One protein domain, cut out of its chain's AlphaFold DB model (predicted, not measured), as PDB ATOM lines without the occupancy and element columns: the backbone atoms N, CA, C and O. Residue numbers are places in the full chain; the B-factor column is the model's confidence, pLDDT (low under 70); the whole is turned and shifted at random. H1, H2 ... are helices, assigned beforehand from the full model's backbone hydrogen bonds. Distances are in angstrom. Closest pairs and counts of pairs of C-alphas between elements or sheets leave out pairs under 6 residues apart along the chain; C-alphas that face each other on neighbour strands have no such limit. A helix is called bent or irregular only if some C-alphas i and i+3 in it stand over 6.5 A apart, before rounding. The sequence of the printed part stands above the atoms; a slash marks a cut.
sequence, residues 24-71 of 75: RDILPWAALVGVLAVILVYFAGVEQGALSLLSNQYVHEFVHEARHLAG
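AT A GLANCE: This is residues 24 to 71 of the 75 residues of the protein "CbtB-domain containing protein" of Dehalococcoidia bacterium (UniProt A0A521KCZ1). One long helix, H1, runs to a loop, and the shorter H2 folds back from that loop, making an open V of unequal arms with no contact between the helices. The printed part has 48 residues with two named helices, H1 then H2, and no named strand; the class is all helix. The whole is loose, with a radius of gyration of the C-alphas of 13.4 A, and elongated, spanning 42 by 22 by 14 A.

HOW THE PARTS SIT: H1, residues 24 to 49, and H2, residues 58 to 69, are apart, with no C-alpha of the one within 8 A of the other. A short link of 8 residues joins them. In H2 every O i to N i+4 pair is within hydrogen-bond range; in H1 19 of 22 are.

IN THESE COORDINATES: H1 begins at C-alpha 24 (-139.402, 148.888, 103.979) and is 39.4 A long from first to last C-alpha. It is irregular, but only just: C-alphas 25 and 28 are 7.0 A apart. H2, 16.3 A long, ends at C-alpha 69 (-151.858, 132.062, 119.688).

THE WHOLE: The two C-alphas farthest apart, those of Arg 24 and Leu 53, are 42.8 A apart. The printed part has no cut. Residues 45 to 58 have pLDDT under 70.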
ATOM      1  N   ARG A  24    -139.040 148.944 105.405       93.69
ATOM      2  CA  ARG A  24    -139.402 148.888 103.979       93.69
ATOM      3  C   ARG A  24    -138.699 147.769 103.207       93.69
ATOM      4  O   ARG A  24    -139.292 147.247 102.270       93.69
ATOM      5  N   ASP A  25    -137.494 147.380 103.618       93.75
ATOM      6  CA  ASP A  25    -136.723 146.331 102.946       93.75
ATOM      7  C   ASP A  25    -137.249 144.937 103.331       93.75
ATOM      8  O   ASP A  25    -137.136 143.989 102.559       93.75
ATOM      9  N   ILE A  26    -137.885 144.820 104.503       95.00
ATOM     10  CA  ILE A  26    -138.477 143.579 105.026       95.00
ATOM     11  C   ILE A  26    -139.935 143.429 104.568       95.00
ATOM     12  O   ILE A  26    -140.416 142.314 104.372       95.00
ATOM     13  N   LEU A  27    -140.635 144.549 104.360       96.56
ATOM     14  CA  LEU A  27    -142.055 144.600 104.008       96.56
ATOM     15  C   LEU A  27    -142.477 143.668 102.850       96.56
ATOM     16  O   LEU A  27    -143.459 142.946 103.030       96.56
ATOM     17  N   PRO A  28    -141.787 143.623 101.688       96.50
ATOM     18  CA  PRO A  28    -142.206 142.757 100.582       96.50
ATOM     19  C   PRO A  28    -142.072 141.268 100.922       96.50
ATOM     20  O   PRO A  28    -142.935 140.471 100.557       96.50
ATOM     21  N   TRP A  29    -141.032 140.893 101.669       96.94
ATOM     22  CA  TRP A  29    -140.820 139.517 102.116       96.94
ATOM     23  C   TRP A  29    -141.840 139.109 103.174       96.94
ATOM     24  O   TRP A  29    -142.403 138.021 103.095       96.94
ATOM     25  N   ALA A  30    -142.133 139.996 104.126       96.31
ATOM     26  CA  ALA A  30    -143.171 139.776 105.125       96.31
ATOM     27  C   ALA A  30    -144.552 139.610 104.475       96.31
ATOM     28  O   ALA A  30    -145.300 138.710 104.852       96.31
ATOM     29  N   ALA A  31    -144.873 140.423 103.463       97.69
ATOM     30  CA  ALA A  31    -146.112 140.291 102.701       97.69
ATOM     31  C   ALA A  31    -146.178 138.955 101.948       97.69
ATOM     32  O   ALA A  31    -147.192 138.264 102.025       97.69
ATOM     33  N   LEU A  32    -145.092 138.558 101.275       97.25
ATOM     34  CA  LEU A  32    -145.003 137.267 100.590       97.25
ATOM     35  C   LEU A  32    -145.227 136.103 101.563       97.25
ATOM     36  O   LEU A  32    -146.080 135.253 101.315       97.25
ATOM     37  N   VAL A  33    -144.504 136.085 102.685       97.00
ATOM     38  CA  VAL A  33    -144.649 135.054 103.724       97.00
ATOM     39  C   VAL A  33    -146.059 135.062 104.309       97.00
ATOM     40  O   VAL A  33    -146.634 133.995 104.500       97.00
ATOM     41  N   GLY A  34    -146.649 136.236 104.538       96.62
ATOM     42  CA  GLY A  34    -148.021 136.367 105.023       96.62
ATOM     43  C   GLY A  34    -149.044 135.759 104.062       96.62
ATOM     44  O   GLY A  34    -149.899 134.982 104.483       96.62
ATOM     45  N   VAL A  35    -148.923 136.042 102.763       97.19
ATOM     46  CA  VAL A  35    -149.786 135.444 101.732       97.19
ATOM     47  C   VAL A  35    -149.596 133.928 101.677       97.19
ATOM     48  O   VAL A  35    -150.581 133.191 101.680       97.19
ATOM     49  N   LEU A  36    -148.350 133.445 101.684       93.88
ATOM     50  CA  LEU A  36    -148.057 132.009 101.697       93.88
ATOM     51  C   LEU A  36    -148.623 131.320 102.944       93.88
ATOM     52  O   LEU A  36    -149.188 130.238 102.829       93.88
ATOM     53  N   ALA A  37    -148.531 131.947 104.116       90.56
ATOM     54  CA  ALA A  37    -149.094 131.419 105.353       90.56
ATOM     55  C   ALA A  37    -150.621 131.282 105.267       90.56
ATOM     56  O   ALA A  37    -151.158 130.236 105.619       90.56
ATOM     57  N   VAL A  38    -151.321 132.292 104.735       91.25
ATOM     58  CA  VAL A  38    -152.778 132.224 104.519       91.25
ATOM     59  C   VAL A  38    -153.140 131.112 103.536       91.25
ATOM     60  O   VAL A  38    -154.074 130.355 103.790       91.25
ATOM     61  N   ILE A  39    -152.384 130.973 102.444       89.38
ATOM     62  CA  ILE A  39    -152.568 129.892 101.469       89.38
ATOM     63  C   ILE A  39    -152.392 128.526 102.144       89.38
ATOM     64  O   ILE A  39    -153.247 127.658 101.987       89.38
ATOM     65  N   LEU A  40    -151.329 128.338 102.928       83.62
ATOM     66  CA  LEU A  40    -151.079 127.090 103.648       83.62
ATOM     67  C   LEU A  40    -152.185 126.776 104.656       83.62
ATOM     68  O   LEU A  40    -152.624 125.634 104.719       83.62
ATOM     69  N   VAL A  41    -152.675 127.771 105.400       79.50
ATOM     70  CA  VAL A  41    -153.806 127.601 106.326       79.50
ATOM     71  C   VAL A  41    -155.089 127.237 105.572       79.50
ATOM     72  O   VAL A  41    -155.829 126.364 106.020       79.50
ATOM     73  N   TYR A  42    -155.340 127.850 104.413       79.94
ATOM     74  CA  TYR A  42    -156.474 127.511 103.554       79.94
ATOM     75  C   TYR A  42    -156.387 126.069 103.045       79.94
ATOM     76  O   TYR A  42    -157.345 125.320 103.204       79.94
ATOM     77  N   PHE A  43    -155.244 125.651 102.491       74.88
ATOM     78  CA  PHE A  43    -155.044 124.270 102.045       74.88
ATOM     79  C   PHE A  43    -155.132 123.287 103.208       74.88
ATOM     80  O   PHE A  43    -155.861 122.309 103.112       74.88
ATOM     81  N   ALA A  44    -154.479 123.574 104.335       73.06
ATOM     82  CA  ALA A  44    -154.562 122.743 105.527       73.06
ATOM     83  C   ALA A  44    -156.007 122.598 106.019       73.06
ATOM     84  O   ALA A  44    -156.383 121.500 106.410       73.06
ATOM     85  N   GLY A  45    -156.818 123.662 105.976       69.31
ATOM     86  CA  GLY A  45    -158.223 123.656 106.393       69.31
ATOM     87  C   GLY A  45    -159.173 122.982 105.398       69.31
ATOM     88  O   GLY A  45    -160.049 122.222 105.805       69.31
ATOM     89  N   VAL A  46    -158.996 123.224 104.099       65.12
ATOM     90  CA  VAL A  46    -159.837 122.654 103.031       65.12
ATOM     91  C   VAL A  46    -159.481 121.187 102.760       65.12
ATOM     92  O   VAL A  46    -160.375 120.375 102.525       65.12
ATOM     93  N   GLU A  47    -158.209 120.800 102.879       58.88
ATOM     94  CA  GLU A  47    -157.748 119.408 102.765       58.88
ATOM     95  C   GLU A  47    -157.815 118.606 104.076       58.88
ATOM     96  O   GLU A  47    -157.373 117.455 104.113       58.88
ATOM     97  N   GLN A  48    -158.472 119.115 105.128       52.28
ATOM     98  CA  GLN A  48    -158.918 118.262 106.244       52.28
ATOM     99  C   GLN A  48    -159.851 117.120 105.773       52.28
ATOM    100  O   GLN A  48    -160.111 116.196 106.534       52.28
ATOM    101  N   GLY A  49    -160.340 117.128 104.523       54.38
ATOM    102  CA  GLY A  49    -161.060 116.000 103.917       54.38
ATOM    103  C   GLY A  49    -160.174 114.873 103.355       54.38
ATOM    104  O   GLY A  49    -160.612 113.726 103.332       54.38
ATOM    105  N   ALA A  50    -158.939 115.162 102.925       49.53
ATOM    106  CA  ALA A  50    -158.046 114.191 102.270       49.53
ATOM    107  C   ALA A  50    -156.862 113.763 103.160       49.53
ATOM    108  O   ALA A  50    -156.438 112.609 103.117       49.53
ATOM    109  N   LEU A  51    -156.371 114.661 104.023       50.53
ATOM    110  CA  LEU A  51    -155.277 114.391 104.966       50.53
ATOM    111  C   LEU A  51    -155.751 113.901 106.341       50.53
ATOM    112  O   LEU A  51    -154.916 113.525 107.158       50.53
ATOM    113  N   SER A  52    -157.062 113.835 106.592       51.84
ATOM    114  CA  SER A  52    -157.630 113.264 107.830       51.84
ATOM    115  C   SER A  52    -157.200 111.804 108.074       51.84
ATOM    116  O   SER A  52    -157.070 111.361 109.211       51.84
ATOM    117  N   LEU A  53    -156.843 111.071 107.011       52.25
ATOM    118  CA  LEU A  53    -156.268 109.723 107.112       52.25
ATOM    119  C   LEU A  53    -154.796 109.705 107.574       52.25
ATOM    120  O   LEU A  53    -154.303 108.662 107.992       52.25
ATOM    121  N   LEU A  54    -154.096 110.841 107.505       55.41
ATOM    122  CA  LEU A  54    -152.697 111.010 107.923       55.41
ATOM    123  C   LEU A  54    -152.550 111.897 109.176       55.41
ATOM    124  O   LEU A  54    -151.471 111.945 109.768       55.41
ATOM    125  N   SER A  55    -153.612 112.590 109.607       55.03
ATOM    126  CA  SER A  55    -153.618 113.545 110.723       55.03
ATOM    127  C   SER A  55    -153.746 112.864 112.090       55.03
ATOM    128  O   SER A  55    -154.698 113.074 112.842       55.03
ATOM    129  N   ASN A  56    -152.759 112.042 112.427       62.38
ATOM    130  CA  ASN A  56    -152.541 111.577 113.791       62.38
ATOM    131  C   ASN A  56    -152.169 112.779 114.695       62.38
ATOM    132  O   ASN A  56    -151.243 113.505 114.345       62.38
ATOM    133  N   GLN A  57    -152.901 112.985 115.802       63.69
ATOM    134  CA  GLN A  57    -152.766 113.951 116.927       63.69
ATOM    135  C   GLN A  57    -151.927 115.239 116.767       63.69
ATOM    136  O   GLN A  57    -152.434 116.328 117.015       63.69
ATOM    137  N   TYR A  58    -150.663 115.152 116.361       66.50
ATOM    138  CA  TYR A  58    -149.709 116.264 116.331       66.50
ATOM    139  C   TYR A  58    -150.143 117.445 115.462       66.50
ATOM    140  O   TYR A  58    -149.982 118.595 115.859       66.50
ATOM    141  N   VAL A  59    -150.704 117.186 114.277       72.50
ATOM    142  CA  VAL A  59    -151.180 118.273 113.399       72.50
ATOM    143  C   VAL A  59    -152.423 118.935 113.994       72.50
ATOM    144  O   VAL A  59    -152.572 120.151 113.908       72.50
ATOM    145  N   HIS A  60    -153.286 118.144 114.636       75.12
ATOM    146  CA  HIS A  60    -154.498 118.635 115.283       75.12
ATOM    147  C   HIS A  60    -154.156 119.573 116.447       75.12
ATOM    148  O   HIS A  60    -154.705 120.666 116.531       75.12
ATOM    149  N   GLU A  61    -153.183 119.198 117.278       77.62
ATOM    150  CA  GLU A  61    -152.701 120.016 118.395       77.62
ATOM    151  C   GLU A  61    -151.929 121.250 117.911       77.62
ATOM    152  O   GLU A  61    -152.197 122.351 118.373       77.62
ATOM    153  N   PHE A  62    -151.049 121.124 116.912       80.12
ATOM    154  CA  PHE A  62    -150.323 122.272 116.354       80.12
ATOM    155  C   PHE A  62    -151.263 123.356 115.802       80.12
ATOM    156  O   PHE A  62    -151.078 124.547 116.063       80.12
ATOM    157  N   VAL A  63    -152.294 122.953 115.054       76.06
ATOM    158  CA  VAL A  63    -153.293 123.888 114.515       76.06
ATOM    159  C   VAL A  63    -154.162 124.467 115.634       76.06
ATOM    160  O   VAL A  63    -154.500 125.653 115.597       76.06
ATOM    161  N   HIS A  64    -154.486 123.664 116.646       82.69
ATOM    162  CA  HIS A  64    -155.208 124.118 117.830       82.69
ATOM    163  C   HIS A  64    -154.415 125.200 118.592       82.69
ATOM    164  O   HIS A  64    -154.951 126.276 118.863       82.69
ATOM    165  N   GLU A  65    -153.118 124.990 118.828       80.81
ATOM    166  CA  GLU A  65    -152.215 125.959 119.468       80.81
ATOM    167  C   GLU A  65    -152.047 127.247 118.647       80.81
ATOM    168  O   GLU A  65    -152.083 128.350 119.194       80.81
ATOM    169  N   ALA A  66    -151.933 127.149 117.319       81.25
ATOM    170  CA  ALA A  66    -151.827 128.322 116.448       81.25
ATOM    171  C   ALA A  66    -153.079 129.219 116.512       81.25
ATOM    172  O   ALA A  66    -152.974 130.448 116.480       81.25
ATOM    173  N   ARG A  67    -154.266 128.616 116.646       75.00
ATOM    174  CA  ARG A  67    -155.534 129.337 116.822       75.00
ATOM    175  C   ARG A  67    -155.596 130.041 118.181       75.00
ATOM    176  O   ARG A  67    -156.014 131.201 118.241       75.00
ATOM    177  N   HIS A  68    -155.141 129.373 119.240       85.69
ATOM    178  CA  HIS A  68    -154.994 129.988 120.558       85.69
ATOM    179  C   HIS A  68    -154.000 131.157 120.535       85.69
ATOM    180  O   HIS A  68    -154.304 132.222 121.072       85.69
ATOM    181  N   LEU A  69    -152.863 131.007 119.847       79.81
ATOM    182  CA  LEU A  69    -151.858 132.062 119.688       79.81
ATOM    183  C   LEU A  69    -152.387 133.261 118.884       79.81
ATOM    184  O   LEU A  69    -152.076 134.407 119.202       79.81
ATOM    185  N   ALA A  70    -153.227 133.012 117.879       81.38
ATOM    186  CA  ALA A  70    -153.923 134.047 117.116       81.38
ATOM    187  C   ALA A  70    -155.087 134.706 117.891       81.38
ATOM    188  O   ALA A  70    -155.763 135.583 117.352       81.38
ATOM    189  N   GLY A  71    -155.324 134.307 119.148       76.81
ATOM    190  CA  GLY A  71    -156.321 134.905 120.037       76.81
ATOM    191  C   GLY A  71    -157.759 134.450 119.786       76.81
ATOM    192  O   GLY A  71    -158.684 135.043 120.339       76.81
TER     193      GLY A  71